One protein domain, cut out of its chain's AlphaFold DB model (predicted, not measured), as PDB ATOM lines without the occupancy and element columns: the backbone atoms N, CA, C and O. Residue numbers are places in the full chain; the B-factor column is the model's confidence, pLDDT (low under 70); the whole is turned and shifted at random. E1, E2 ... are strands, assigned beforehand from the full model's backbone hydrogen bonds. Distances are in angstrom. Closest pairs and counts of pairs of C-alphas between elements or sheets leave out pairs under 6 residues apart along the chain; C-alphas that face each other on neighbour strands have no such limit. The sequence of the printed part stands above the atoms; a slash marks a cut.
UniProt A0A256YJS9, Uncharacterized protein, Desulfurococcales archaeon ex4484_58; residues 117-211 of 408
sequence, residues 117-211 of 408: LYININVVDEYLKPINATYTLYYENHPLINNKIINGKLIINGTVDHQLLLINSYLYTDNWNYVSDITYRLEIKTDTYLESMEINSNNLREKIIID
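AT A GLANCE: This is residues 117 to 211 of the 408 residues of an uncharacterized protein of Desulfurococcales archaeon ex4484_58 (UniProt A0A256YJS9). The domain is a small sandwich: a twisted sheet of four strands, E3 E2 E6 E7, lies face to face with a smaller sheet of three, E4 E1 E8. From one end a long loop between E5 and E6 extends, and its residues 171 to 177 stick out. The printed part has 95 residues with eight named strands, E1 to E8 in order, and no named helix, an all-strand class; the larger sheet is antiparallel, the smaller mixed. It is only just compact, close to loose, with a radius of gyration of the C-alphas of 14.5 A and spans of 49 by 23 by 20 A.

HOW THE PARTS SIT: E1, residues 118 to 125, has E4, residues 153 to 157, as antiparallel neighbour at 167 degrees, with N 121 and O 154 2.9 A apart. Its parallel neighbour is E8, residues 207 to 210, at 37 degrees, with N 208 and O 122 2.8 A apart. E2, residues 132 to 139, forms a hairpin with E3, residues 142 to 151, at 161 degrees; N 135 and O 148 are 2.8 A apart. E2 is also antiparallel to E6, residues 184 to 189, at 158 degrees; N 136 and O 187 are 2.9 A apart. E6 and E7, residues 194 to 199, form a hairpin at 159 degrees; N 186 and O 197 are 2.8 A apart. The strands of one sheet stand at 35 degrees to those of the other. E5, residues 166 to 168, pairs with no named strand.

IN THESE COORDINATES: E1 begins at C-alpha 118 (34.094, -35.708, -2.921) and is 22.8 A long; E2 is 23.6 A, E3 24.0 A, E6 16.2 A and E7 15.9 A. E8 ends at C-alpha 210 (38.549, -28.864, -22.717).

THE WHOLE: The C-alphas farthest apart, of Tyr 127 and Asn 175, are 49.1 A apart. The printed part has no cut. The link E5 to E6 is long, 15 residues. Residues 170 to 180 and 201 to 204 have pLDDT under 70.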
ATOM      1  N   LEU A 117      30.805 -38.855  -1.612       89.38
ATOM      2  CA  LEU A 117      31.395 -38.412  -2.873       89.38
ATOM      3  C   LEU A 117      32.051 -37.037  -2.705       89.38
ATOM      4  O   LEU A 117      31.369 -36.029  -2.530       89.38
ATOM      5  N   TYR A 118      33.368 -36.971  -2.856       88.44
ATOM      6  CA  TYR A 118      34.094 -35.708  -2.921       88.44
ATOM      7  C   TYR A 118      34.774 -35.561  -4.277       88.44
ATOM      8  O   TYR A 118      35.541 -36.424  -4.698       88.44
ATOM      9  N   ILE A 119      34.505 -34.450  -4.962       89.19
ATOM     10  CA  ILE A 119      35.115 -34.142  -6.256       89.19
ATOM     11  C   ILE A 119      35.821 -32.796  -6.153       89.19
ATOM     12  O   ILE A 119      35.231 -31.808  -5.713       89.19
ATOM     13  N   ASN A 120      37.074 -32.758  -6.596       90.00
ATOM     14  CA  ASN A 120      37.895 -31.557  -6.680       90.00
ATOM     15  C   ASN A 120      38.773 -31.648  -7.935       90.00
ATOM     16  O   ASN A 120      39.816 -32.297  -7.921       90.00
ATOM     17  N   ILE A 121      38.309 -31.038  -9.027       91.00
ATOM     18  CA  ILE A 121      38.899 -31.182 -10.362       91.00
ATOM     19  C   ILE A 121      39.174 -29.802 -10.949       91.00
ATOM     20  O   ILE A 121      38.325 -28.908 -10.891       91.00
ATOM     21  N   ASN A 122      40.344 -29.633 -11.561       92.94
ATOM     22  CA  ASN A 122      40.624 -28.447 -12.366       92.94
ATOM     23  C   ASN A 122      40.035 -28.615 -13.773       92.94
ATOM     24  O   ASN A 122      40.332 -29.593 -14.455       92.94
ATOM     25  N   VAL A 123      39.237 -27.649 -14.213       92.81
ATOM     26  CA  VAL A 123      38.642 -27.593 -15.552       92.81
ATOM     27  C   VAL A 123      39.314 -26.451 -16.302       92.81
ATOM     28  O   VAL A 123      39.135 -25.281 -15.960       92.81
ATOM     29  N   VAL A 124      40.136 -26.795 -17.287       92.88
ATOM     30  CA  VAL A 124      41.002 -25.844 -17.997       92.88
ATOM     31  C   VAL A 124      40.851 -25.975 -19.509       92.88
ATOM     32  O   VAL A 124      40.357 -26.994 -19.988       92.88
ATOM     33  N   ASP A 125      41.276 -24.955 -20.251       91.00
ATOM     34  CA  ASP A 125      41.467 -25.058 -21.700       91.00
ATOM     35  C   ASP A 125      42.729 -25.867 -22.050       91.00
ATOM     36  O   ASP A 125      43.535 -26.230 -21.182       91.00
ATOM     37  N   GLU A 126      42.927 -26.132 -23.337       89.62
ATOM     38  CA  GLU A 126      44.125 -26.777 -23.880       89.62
ATOM     39  C   GLU A 126      45.427 -26.000 -23.600       89.62
ATOM     40  O   GLU A 126      46.506 -26.591 -23.617       89.62
ATOM     41  N   TYR A 127      45.354 -24.712 -23.250       90.38
ATOM     42  CA  TYR A 127      46.486 -23.885 -22.812       90.38
ATOM     43  C   TYR A 127      46.675 -23.879 -21.285       90.38
ATOM     44  O   TYR A 127      47.457 -23.080 -20.758       90.38
ATOM     45  N   LEU A 128      45.982 -24.776 -20.574       90.88
ATOM     46  CA  LEU A 128      46.004 -24.953 -19.121       90.88
ATOM     47  C   LEU A 128      45.519 -23.734 -18.325       90.88
ATOM     48  O   LEU A 128      45.863 -23.581 -17.147       90.88
ATOM     49  N   LYS A 129      44.702 -22.874 -18.935       91.69
ATOM     50  CA  LYS A 129      44.074 -21.737 -18.263       91.69
ATOM     51  C   LYS A 129      42.696 -22.128 -17.725       91.69
ATOM     52  O   LYS A 129      41.973 -22.879 -18.374       91.69
ATOM     53  N   PRO A 130      42.302 -21.606 -16.553       92.50
ATOM     54  CA  PRO A 130      40.943 -21.736 -16.036       92.50
ATOM     55  C   PRO A 130      39.889 -21.332 -17.067       92.50
ATOM     56  O   PRO A 130      39.996 -20.256 -17.656       92.50
ATOM     57  N   ILE A 131      38.848 -22.150 -17.227       91.38
ATOM     58  CA  ILE A 131      37.707 -21.813 -18.084       91.38
ATOM     59  C   ILE A 131      36.405 -21.715 -17.303       91.38
ATOM     60  O   ILE A 131      36.200 -22.388 -16.288       91.38
ATOM     61  N   ASN A 132      35.510 -20.878 -17.824       92.62
ATOM     62  CA  ASN A 132      34.125 -20.856 -17.390       92.62
ATOM     63  C   ASN A 132      33.372 -21.984 -18.091       92.62
ATOM     64  O   ASN A 132      33.372 -22.076 -19.317       92.62
ATOM     65  N   ALA A 133      32.725 -22.826 -17.300       92.69
ATOM     66  CA  ALA A 133      31.909 -23.928 -17.778       92.69
ATOM     67  C   ALA A 133      30.676 -24.060 -16.886       92.69
ATOM     68  O   ALA A 133      30.627 -23.511 -15.785       92.69
ATOM     69  N   THR A 134      29.680 -24.810 -17.331       95.00
ATOM     70  CA  THR A 134      28.632 -25.323 -16.454       95.00
ATOM     71  C   THR A 134      28.817 -26.815 -16.271       95.00
ATOM     72  O   THR A 134      29.288 -27.491 -17.181       95.00
ATOM     73  N   TYR A 135      28.420 -27.348 -15.121       94.81
ATOM     74  CA  TYR A 135      28.323 -28.789 -14.942       94.81
ATOM     75  C   TYR A 135      26.951 -29.227 -14.473       94.81
ATOM     76  O   TYR A 135      26.252 -28.500 -13.759       94.81
ATOM     77  N   THR A 136      26.631 -30.462 -14.843       95.25
ATOM     78  CA  THR A 136      25.478 -31.196 -14.348       95.25
ATOM     79  C   THR A 136      25.938 -32.573 -13.888       95.25
ATOM     80  O   THR A 136      26.627 -33.284 -14.619       95.25
ATOM     81  N   LEU A 137      25.594 -32.932 -12.653       94.00
ATOM     82  CA  LEU A 137      25.850 -34.255 -12.087       94.00
ATOM     83  C   LEU A 137      24.563 -35.073 -12.158       94.00
ATOM     84  O   LEU A 137      23.530 -34.632 -11.652       94.00
ATOM     85  N   TYR A 138      24.644 -36.261 -12.738       92.88
ATOM     86  CA  TYR A 138      23.533 -37.187 -12.898       92.88
ATOM     87  C   TYR A 138      23.755 -38.470 -12.099       92.88
ATOM     88  O   TYR A 138      24.875 -38.979 -12.034       92.88
ATOM     89  N   TYR A 139      22.663 -39.033 -11.593       90.50
ATOM     90  CA  TYR A 139      22.559 -40.418 -11.133       90.50
ATOM     91  C   TYR A 139      21.410 -41.081 -11.900       90.50
ATOM     92  O   TYR A 139      20.333 -40.501 -11.980       90.50
ATOM     93  N   GLU A 140      21.651 -42.222 -12.552       87.06
ATOM     94  CA  GLU A 140      20.657 -42.915 -13.402       87.06
ATOM     95  C   GLU A 140      19.909 -41.999 -14.402       87.06
ATOM     96  O   GLU A 140      18.723 -42.159 -14.671       87.06
ATOM     97  N   ASN A 141      20.614 -41.027 -14.997       85.81
ATOM     98  CA  ASN A 141      20.071 -39.979 -15.886       85.81
ATOM     99  C   ASN A 141      19.180 -38.915 -15.215       85.81
ATOM    100  O   ASN A 141      18.723 -37.997 -15.898       85.81
ATOM    101  N   HIS A 142      18.991 -38.963 -13.900       88.81
ATOM    102  CA  HIS A 142      18.344 -37.905 -13.133       88.81
ATOM    103  C   HIS A 142      19.373 -36.849 -12.698       88.81
ATOM    104  O   HIS A 142      20.378 -37.205 -12.075       88.81
ATOM    105  N   PRO A 143      19.176 -35.556 -13.020       90.88
ATOM    106  CA  PRO A 143      20.105 -34.507 -12.614       90.88
ATOM    107  C   PRO A 143      19.986 -34.249 -11.106       90.88
ATOM    108  O   PRO A 143      18.949 -33.791 -10.637       90.88
ATOM    109  N   LEU A 144      21.061 -34.511 -10.361       91.44
ATOM    110  CA  LEU A 144      21.172 -34.209  -8.928       91.44
ATOM    111  C   LEU A 144      21.657 -32.780  -8.689       91.44
ATOM    112  O   LEU A 144      21.168 -32.077  -7.815       91.44
ATOM    113  N   ILE A 145      22.615 -32.328  -9.496       91.44
ATOM    114  CA  ILE A 145      23.087 -30.942  -9.513       91.44
ATOM    115  C   ILE A 145      22.955 -30.466 -10.944       91.44
ATOM    116  O   ILE A 145      23.519 -31.100 -11.826       91.44
ATOM    117  N   ASN A 146      22.243 -29.364 -11.181       92.12
ATOM    118  CA  ASN A 146      21.917 -28.917 -12.533       92.12
ATOM    119  C   ASN A 146      22.567 -27.577 -12.892       92.12
ATOM    120  O   ASN A 146      22.360 -26.586 -12.188       92.12
ATOM    121  N   ASN A 147      23.304 -27.554 -14.010       88.06
ATOM    122  CA  ASN A 147      23.868 -26.367 -14.661       88.06
ATOM    123  C   ASN A 147      24.549 -25.382 -13.698       88.06
ATOM    124  O   ASN A 147      24.374 -24.162 -13.782       88.06
ATOM    125  N   LYS A 148      25.342 -25.903 -12.762       92.81
ATOM    126  CA  LYS A 148      26.123 -25.069 -11.847       92.81
ATOM    127  C   LYS A 148      27.327 -24.491 -12.573       92.81
ATOM    128  O   LYS A 148      28.007 -25.193 -13.312       92.81
ATOM    129  N   ILE A 149      27.597 -23.212 -12.340       91.56
ATOM    130  CA  ILE A 149      28.721 -22.504 -12.958       91.56
ATOM    131  C   ILE A 149      30.028 -22.912 -12.267       91.56
ATOM    132  O   ILE A 149      30.115 -22.942 -11.040       91.56
ATOM    133  N   ILE A 150      31.040 -23.188 -13.080       92.12
ATOM    134  CA  ILE A 150      32.432 -23.430 -12.716       92.12
ATOM    135  C   ILE A 150      33.270 -22.290 -13.268       92.12
ATOM    136  O   ILE A 150      33.058 -21.846 -14.393       92.12
ATOM    137  N   ASN A 151      34.271 -21.882 -12.494       90.31
ATOM    138  CA  ASN A 151      35.352 -21.028 -12.961       90.31
ATOM    139  C   ASN A 151      36.685 -21.712 -12.640       90.31
ATOM    140  O   ASN A 151      37.177 -21.624 -11.514       90.31
ATOM    141  N   GLY A 152      37.218 -22.481 -13.589       90.12
ATOM    142  CA  GLY A 152      38.500 -23.180 -13.468       90.12
ATOM    143  C   GLY A 152      38.533 -24.392 -12.543       90.12
ATOM    144  O   GLY A 152      39.365 -25.278 -12.722       90.12
ATOM    145  N   LYS A 153      37.665 -24.435 -11.533       91.94
ATOM    146  CA  LYS A 153      37.695 -25.448 -10.483       91.94
ATOM    147  C   LYS A 153      36.296 -25.937 -10.147       91.94
ATOM    148  O   LYS A 153      35.440 -25.160  -9.724       91.94
ATOM    149  N   LEU A 154      36.086 -27.234 -10.319       92.00
ATOM    150  CA  LEU A 154      34.866 -27.939  -9.966       92.00
ATOM    151  C   LEU A 154      35.055 -28.564  -8.586       92.00
ATOM    152  O   LEU A 154      35.959 -29.375  -8.386       92.00
ATOM    153  N   ILE A 155      34.193 -28.182  -7.643       89.31
ATOM    154  CA  ILE A 155      34.152 -28.761  -6.300       89.31
ATOM    155  C   ILE A 155      32.733 -29.260  -6.032       89.31
ATOM    156  O   ILE A 155      31.792 -28.466  -6.035       89.31
ATOM    157  N   ILE A 156      32.592 -30.560  -5.777       89.62
ATOM    158  CA  ILE A 156      31.356 -31.161  -5.263       89.62
ATOM    159  C   ILE A 156      31.683 -31.708  -3.883       89.62
ATOM    160  O   ILE A 156      32.447 -32.661  -3.741       89.62
ATOM    161  N   ASN A 157      31.111 -31.072  -2.863       85.00
ATOM    162  CA  ASN A 157      31.362 -31.398  -1.462       85.00
ATOM    163  C   ASN A 157      30.361 -32.430  -0.918       85.00
ATOM    164  O   ASN A 157      29.875 -32.291   0.199       85.00
ATOM    165  N   GLY A 158      29.988 -33.408  -1.745       85.25
ATOM    166  CA  GLY A 158      29.243 -34.591  -1.322       85.25
ATOM    167  C   GLY A 158      27.888 -34.395  -0.662       85.25
ATOM    168  O   GLY A 158      27.388 -35.347  -0.085       85.25
ATOM    169  N   THR A 159      27.285 -33.210  -0.727       86.69
ATOM    170  CA  THR A 159      25.956 -32.945  -0.162       86.69
ATOM    171  C   THR A 159      25.094 -32.159  -1.136       86.69
ATOM    172  O   THR A 159      25.531 -31.117  -1.635       86.69
ATOM    173  N   VAL A 160      23.859 -32.608  -1.348       85.75
ATOM    174  CA  VAL A 160      22.822 -31.910  -2.121       85.75
ATOM    175  C   VAL A 160      21.521 -31.978  -1.336       85.75
ATOM    176  O   VAL A 160      21.149 -33.051  -0.879       85.75
ATOM    177  N   ASP A 161      20.857 -30.840  -1.131       81.75
ATOM    178  CA  ASP A 161      19.569 -30.754  -0.426       81.75
ATOM    179  C   ASP A 161      19.524 -31.521   0.914       81.75
ATOM    180  O   ASP A 161      18.529 -32.153   1.257       81.75
ATOM    181  N   HIS A 162      20.606 -31.431   1.702       78.00
ATOM    182  CA  HIS A 162      20.792 -32.127   2.992       78.00
ATOM    183  C   HIS A 162      20.892 -33.663   2.901       78.00
ATOM    184  O   HIS A 162      20.748 -34.356   3.910       78.00
ATOM    185  N   GLN A 163      21.160 -34.203   1.712       85.12
ATOM    186  CA  GLN A 163      21.469 -35.612   1.479       85.12
ATOM    187  C   GLN A 163      22.929 -35.766   1.062       85.12
ATOM    188  O   GLN A 163      23.453 -34.957   0.292       85.12
ATOM    189  N   LEU A 164      23.585 -36.808   1.566       91.56
ATOM    190  CA  LEU A 164      24.929 -37.174   1.141       91.56
ATOM    191  C   LEU A 164      24.874 -37.776  -0.264       91.56
ATOM    192  O   LEU A 164      24.056 -38.641  -0.561       91.56
ATOM    193  N   LEU A 165      25.780 -37.340  -1.129       91.81
ATOM    194  CA  LEU A 165      26.074 -38.048  -2.359       91.81
ATOM    195  C   LEU A 165      26.987 -39.216  -2.001       91.81
ATOM    196  O   LEU A 165      28.055 -38.998  -1.434       91.81
ATOM    197  N   LEU A 166      26.563 -40.440  -2.293       90.31
ATOM    198  CA  LEU A 166      27.264 -41.656  -1.877       90.31
ATOM    199  C   LEU A 166      28.112 -42.246  -3.002       90.31
ATOM    200  O   LEU A 166      27.707 -42.207  -4.156       90.31
ATOM    201  N   ILE A 167      29.255 -42.837  -2.689       88.50
ATOM    202  CA  ILE A 167      30.045 -43.645  -3.623       88.50
ATOM    203  C   ILE A 167      30.395 -44.975  -2.963       88.50
ATOM    204  O   ILE A 167      30.569 -45.037  -1.747       88.50
ATOM    205  N   ASN A 168      30.468 -46.049  -3.746       84.31
ATOM    206  CA  ASN A 168      30.828 -47.368  -3.227       84.31
ATOM    207  C   ASN A 168      32.182 -47.328  -2.502       84.31
ATOM    208  O   ASN A 168      33.183 -46.917  -3.094       84.31
ATOM    209  N   SER A 169      32.216 -47.816  -1.259       77.19
ATOM    210  CA  SER A 169      33.455 -48.046  -0.517       77.19
ATOM    211  C   SER A 169      33.825 -49.525  -0.532       77.19
ATOM    212  O   SER A 169      32.975 -50.406  -0.379       77.19
ATOM    213  N   TYR A 170      35.121 -49.798  -0.667       65.81
ATOM    214  CA  TYR A 170      35.681 -51.147  -0.573       65.81
ATOM    215  C   TYR A 170      36.022 -51.553   0.869       65.81
ATOM    216  O   TYR A 170      36.560 -52.637   1.078       65.81
ATOM    217  N   LEU A 171      35.756 -50.692   1.861       57.38
ATOM    218  CA  LEU A 171      36.314 -50.856   3.204       57.38
ATOM    219  C   LEU A 171      35.536 -51.797   4.137       57.38
ATOM    220  O   LEU A 171      36.123 -52.231   5.121       57.38
ATOM    221  N   TYR A 172      34.285 -52.186   3.856       55.09
ATOM    222  CA  TYR A 172      33.513 -53.040   4.777       55.09
ATOM    223  C   TYR A 172      32.451 -53.887   4.061       55.09
ATOM    224  O   TYR A 172      31.351 -53.416   3.788       55.09
ATOM    225  N   THR A 173      32.749 -55.162   3.800       55.97
ATOM    226  CA  THR A 173      31.828 -56.084   3.101       55.97
ATOM    227  C   THR A 173      31.145 -57.101   4.009       55.97
ATOM    228  O   THR A 173      30.173 -57.732   3.597       55.97
ATOM    229  N   ASP A 174      31.624 -57.289   5.238       53.97
ATOM    230  CA  ASP A 174      31.501 -58.608   5.875       53.97
ATOM    231  C   ASP A 174      30.096 -58.979   6.368       53.97
ATOM    232  O   ASP A 174      29.856 -60.149   6.643       53.97
ATOM    233  N   ASN A 175      29.131 -58.052   6.385       59.22
ATOM    234  CA  ASN A 175      27.741 -58.349   6.772       59.22
ATOM    235  C   ASN A 175      26.653 -57.682   5.909       59.22
ATOM    236  O   ASN A 175      25.456 -57.891   6.142       59.22
ATOM    237  N   TRP A 176      27.034 -56.902   4.896       69.56
ATOM    238  CA  TRP A 176      26.085 -56.182   4.048       69.56
ATOM    239  C   TRP A 176      25.819 -56.934   2.748       69.56
ATOM    240  O   TRP A 176      26.730 -57.391   2.066       69.56
ATOM    241  N   ASN A 177      24.546 -57.028   2.364       68.12
ATOM    242  CA  ASN A 177      24.197 -57.370   0.988       68.12
ATOM    243  C   ASN A 177      24.096 -56.067   0.194       68.12
ATOM    244  O   ASN A 177      23.168 -55.285   0.430       68.12
ATOM    245  N   TYR A 178      25.048 -55.859  -0.718       63.59
ATOM    246  CA  TYR A 178      25.025 -54.762  -1.684       63.59
ATOM    247  C   TYR A 178      23.823 -54.912  -2.609       63.59
ATOM    248  O   TYR A 178      23.523 -56.015  -3.073       63.59
ATOM    249  N   VAL A 179      23.123 -53.805  -2.844       58.88
ATOM    250  CA  VAL A 179      21.961 -53.782  -3.738       58.88
ATOM    251  C   VAL A 179      22.318 -53.165  -5.090       58.88
ATOM    252  O   VAL A 179      21.813 -53.647  -6.100       58.88
ATOM    253  N   SER A 180      23.226 -52.185  -5.146       59.69
ATOM    254  CA  SER A 180      23.584 -51.512  -6.398       59.69
ATOM    255  C   SER A 180      24.958 -50.842  -6.348       59.69
ATOM    256  O   SER A 180      25.401 -50.382  -5.295       59.69
ATOM    257  N   ASP A 181      25.617 -50.781  -7.510       75.88
ATOM    258  CA  ASP A 181      26.813 -49.969  -7.711       75.88
ATOM    259  C   ASP A 181      26.417 -48.511  -7.964       75.88
ATOM    260  O   ASP A 181      25.850 -48.189  -9.013       75.88
ATOM    261  N   ILE A 182      26.714 -47.610  -7.021       84.69
ATOM    262  CA  ILE A 182      26.373 -46.191  -7.177       84.69
ATOM    263  C   ILE A 182      27.377 -45.524  -8.120       84.69
ATOM    264  O   ILE A 182      28.537 -45.301  -7.766       84.69
ATOM    265  N   THR A 183      26.899 -45.177  -9.313       85.88
ATOM    266  CA  THR A 183      27.695 -44.575 -10.388       85.88
ATOM    267  C   THR A 183      27.081 -43.254 -10.832       85.88
ATOM    268  O   THR A 183      25.870 -43.166 -11.050       85.88
ATOM    269  N   TYR A 184      27.913 -42.227 -11.011       90.25
ATOM    270  CA  TYR A 184      27.464 -40.921 -11.496       90.25
ATOM    271  C   TYR A 184      27.942 -40.652 -12.912       90.25
ATOM    272  O   TYR A 184      29.010 -41.103 -13.318       90.25
ATOM    273  N   ARG A 185      27.198 -39.814 -13.632       92.06
ATOM    274  CA  ARG A 185      27.671 -39.176 -14.860       92.06
ATOM    275  C   ARG A 185      27.837 -37.686 -14.611       92.06
ATOM    276  O   ARG A 185      26.884 -37.012 -14.231       92.06
ATOM    277  N   LEU A 186      29.039 -37.169 -14.819       92.56
ATOM    278  CA  LEU A 186      29.323 -35.743 -14.792       92.56
ATOM    279  C   LEU A 186      29.398 -35.230 -16.224       92.56
ATOM    280  O   LEU A 186      30.197 -35.710 -17.024       92.56
ATOM    281  N   GLU A 187      28.580 -34.236 -16.528       94.06
ATOM    282  CA  GLU A 187      28.649 -33.500 -17.783       94.06
ATOM    283  C   GLU A 187      29.227 -32.118 -17.523       94.06
ATOM    284  O   GLU A 187      28.754 -31.405 -16.638       94.06
ATOM    285  N   ILE A 188      30.243 -31.741 -18.297       92.56
ATOM    286  CA  ILE A 188      30.843 -30.408 -18.271       92.56
ATOM    287  C   ILE A 188      30.643 -29.780 -19.634       92.56
ATOM    288  O   ILE A 188      31.024 -30.335 -20.660       92.56
ATOM    289  N   LYS A 189      30.047 -28.597 -19.637       92.00
ATOM    290  CA  LYS A 189      29.625 -27.907 -20.841       92.00
ATOM    291  C   LYS A 189      30.220 -26.508 -20.904       92.00
ATOM    292  O   LYS A 189      30.188 -25.764 -19.926       92.00
ATOM    293  N   THR A 190      30.708 -26.137 -22.077       88.00
ATOM    294  CA  THR A 190      30.988 -24.753 -22.472       88.00
ATOM    295  C   THR A 190      30.022 -24.350 -23.590       88.00
ATOM    296  O   THR A 190      29.153 -25.128 -23.991       88.00
ATOM    297  N   ASP A 191      30.161 -23.139 -24.128       82.94
ATOM    298  CA  ASP A 191      29.355 -22.700 -25.274       82.94
ATOM    299  C   ASP A 191      29.585 -23.564 -26.528       82.94
ATOM    300  O   ASP A 191      28.705 -23.669 -27.383       82.94
ATOM    301  N   THR A 192      30.756 -24.195 -26.637       79.06
ATOM    302  CA  THR A 192      31.221 -24.903 -27.840       79.06
ATOM    303  C   THR A 192      31.507 -26.385 -27.626       79.06
ATOM    304  O   THR A 192      31.734 -27.090 -28.605       79.06
ATOM    305  N   TYR A 193      31.501 -26.867 -26.382       81.50
ATOM    306  CA  TYR A 193      31.961 -28.213 -26.039       81.50
ATOM    307  C   TYR A 193      31.098 -28.861 -24.953       81.50
ATOM    308  O   TYR A 193      30.570 -28.185 -24.070       81.50
ATOM    309  N   LEU A 194      30.980 -30.188 -25.011       86.31
ATOM    310  CA  LEU A 194      30.346 -31.018 -23.991       86.31
ATOM    311  C   LEU A 194      31.236 -32.235 -23.719       86.31
ATOM    312  O   LEU A 194      31.376 -33.094 -24.583       86.31
ATOM    313  N   GLU A 195      31.787 -32.312 -22.512       85.88
ATOM    314  CA  GLU A 195      32.432 -33.515 -21.986       85.88
ATOM    315  C   GLU A 195      31.419 -34.296 -21.152       85.88
ATOM    316  O   GLU A 195      30.686 -33.702 -20.356       85.88
ATOM    317  N   SER A 196      31.426 -35.622 -21.263       89.31
ATOM    318  CA  SER A 196      30.719 -36.492 -20.327       89.31
ATOM    319  C   SER A 196      31.669 -37.545 -19.780       89.31
ATOM    320  O   SER A 196      32.375 -38.203 -20.542       89.31
ATOM    321  N   MET A 197      31.681 -37.712 -18.462       87.56
ATOM    322  CA  MET A 197      32.504 -38.707 -17.791       87.56
ATOM    323  C   MET A 197      31.704 -39.474 -16.747       87.56
ATOM    324  O   MET A 197      30.856 -38.918 -16.047       87.56
ATOM    325  N   GLU A 198      32.010 -40.755 -16.619       87.44
ATOM    326  CA  GLU A 198      31.519 -41.584 -15.529       87.44
ATOM    327  C   GLU A 198      32.415 -41.394 -14.299       87.44
ATOM    328  O   GLU A 198      33.645 -41.458 -14.399       87.44
ATOM    329  N   ILE A 199      31.805 -41.145 -13.143       82.00
ATOM    330  CA  ILE A 199      32.494 -41.030 -11.861       82.00
ATOM    331  C   ILE A 199      32.167 -42.262 -11.029       82.00
ATOM    332  O   ILE A 199      31.022 -42.477 -10.625       82.00
ATOM    333  N   ASN A 200      33.217 -43.023 -10.747       71.12
ATOM    334  CA  ASN A 200      33.235 -44.115  -9.790       71.12
ATOM    335  C   ASN A 200      34.482 -43.992  -8.896       71.12
ATOM    336  O   ASN A 200      35.339 -43.130  -9.122       71.12
ATOM    337  N   SER A 201      34.575 -44.843  -7.873       65.69
ATOM    338  CA  SER A 201      35.626 -44.798  -6.844       65.69
ATOM    339  C   SER A 201      37.048 -44.914  -7.404       65.69
ATOM    340  O   SER A 201      37.993 -44.470  -6.762       65.69
ATOM    341  N   ASN A 202      37.206 -45.436  -8.622       61.41
ATOM    342  CA  ASN A 202      38.504 -45.681  -9.245       61.41
ATOM    343  C   ASN A 202      38.900 -44.631 -10.302       61.41
ATOM    344  O   ASN A 202      39.991 -44.737 -10.858       61.41
ATOM    345  N   ASN A 203      38.047 -43.647 -10.621       61.19
ATOM    346  CA  ASN A 203      38.205 -42.825 -11.835       61.19
ATOM    347  C   ASN A 203      38.147 -41.301 -11.608       61.19
ATOM    348  O   ASN A 203      37.808 -40.533 -12.512       61.19
ATOM    349  N   LEU A 204      38.482 -40.827 -10.404       66.81
ATOM    350  CA  LEU A 204      38.574 -39.390 -10.127       66.81
ATOM    351  C   LEU A 204      39.862 -38.810 -10.734       66.81
ATOM    352  O   LEU A 204      40.964 -39.047 -10.247       66.81
ATOM    353  N   ARG A 205      39.723 -38.036 -11.816       71.56
ATOM    354  CA  ARG A 205      40.832 -37.303 -12.451       71.56
ATOM    355  C   ARG A 205      41.123 -36.008 -11.701       71.56
ATOM    356  O   ARG A 205      40.199 -35.313 -11.304       71.56
ATOM    357  N   GLU A 206      42.387 -35.605 -11.612       79.94
ATOM    358  CA  GLU A 206      42.770 -34.307 -11.019       79.94
ATOM    359  C   GLU A 206      42.466 -33.106 -11.938       79.94
ATOM    360  O   GLU A 206      42.390 -31.953 -11.496       79.94
ATOM    361  N   LYS A 207      42.318 -33.361 -13.245       87.44
ATOM    362  CA  LYS A 207      42.151 -32.332 -14.273       87.44
ATOM    363  C   LYS A 207      41.340 -32.835 -15.469       87.44
ATOM    364  O   LYS A 207      41.485 -33.983 -15.883       87.44
ATOM    365  N   ILE A 208      40.546 -31.936 -16.044       88.94
ATOM    366  CA  ILE A 208      39.849 -32.086 -17.324       88.94
ATOM    367  C   ILE A 208      40.317 -30.951 -18.236       88.94
ATOM    368  O   ILE A 208      40.294 -29.784 -17.837       88.94
ATOM    369  N   ILE A 209      40.773 -31.312 -19.434       90.25
ATOM    370  CA  ILE A 209      41.237 -30.376 -20.461       90.25
ATOM    371  C   ILE A 209      40.152 -30.299 -21.526       90.25
ATOM    372  O   ILE A 209      39.843 -31.309 -22.153       90.25
ATOM    373  N   ILE A 210      39.572 -29.116 -21.706       89.06
ATOM    374  CA  ILE A 210      38.549 -28.864 -22.717       89.06
ATOM    375  C   ILE A 210      39.205 -28.214 -23.926       89.06
ATOM    376  O   ILE A 210      39.751 -27.122 -23.819       89.06
ATOM    377  N   ASP A 211      39.106 -28.888 -25.064       87.38
ATOM    378  CA  ASP A 211      39.757 -28.518 -26.314       87.38
ATOM    379  C   ASP A 211      38.872 -27.558 -27.143       87.38
ATOM    380  O   ASP A 211      38.121 -27.987 -28.023       87.38
TER     381      ASP A 211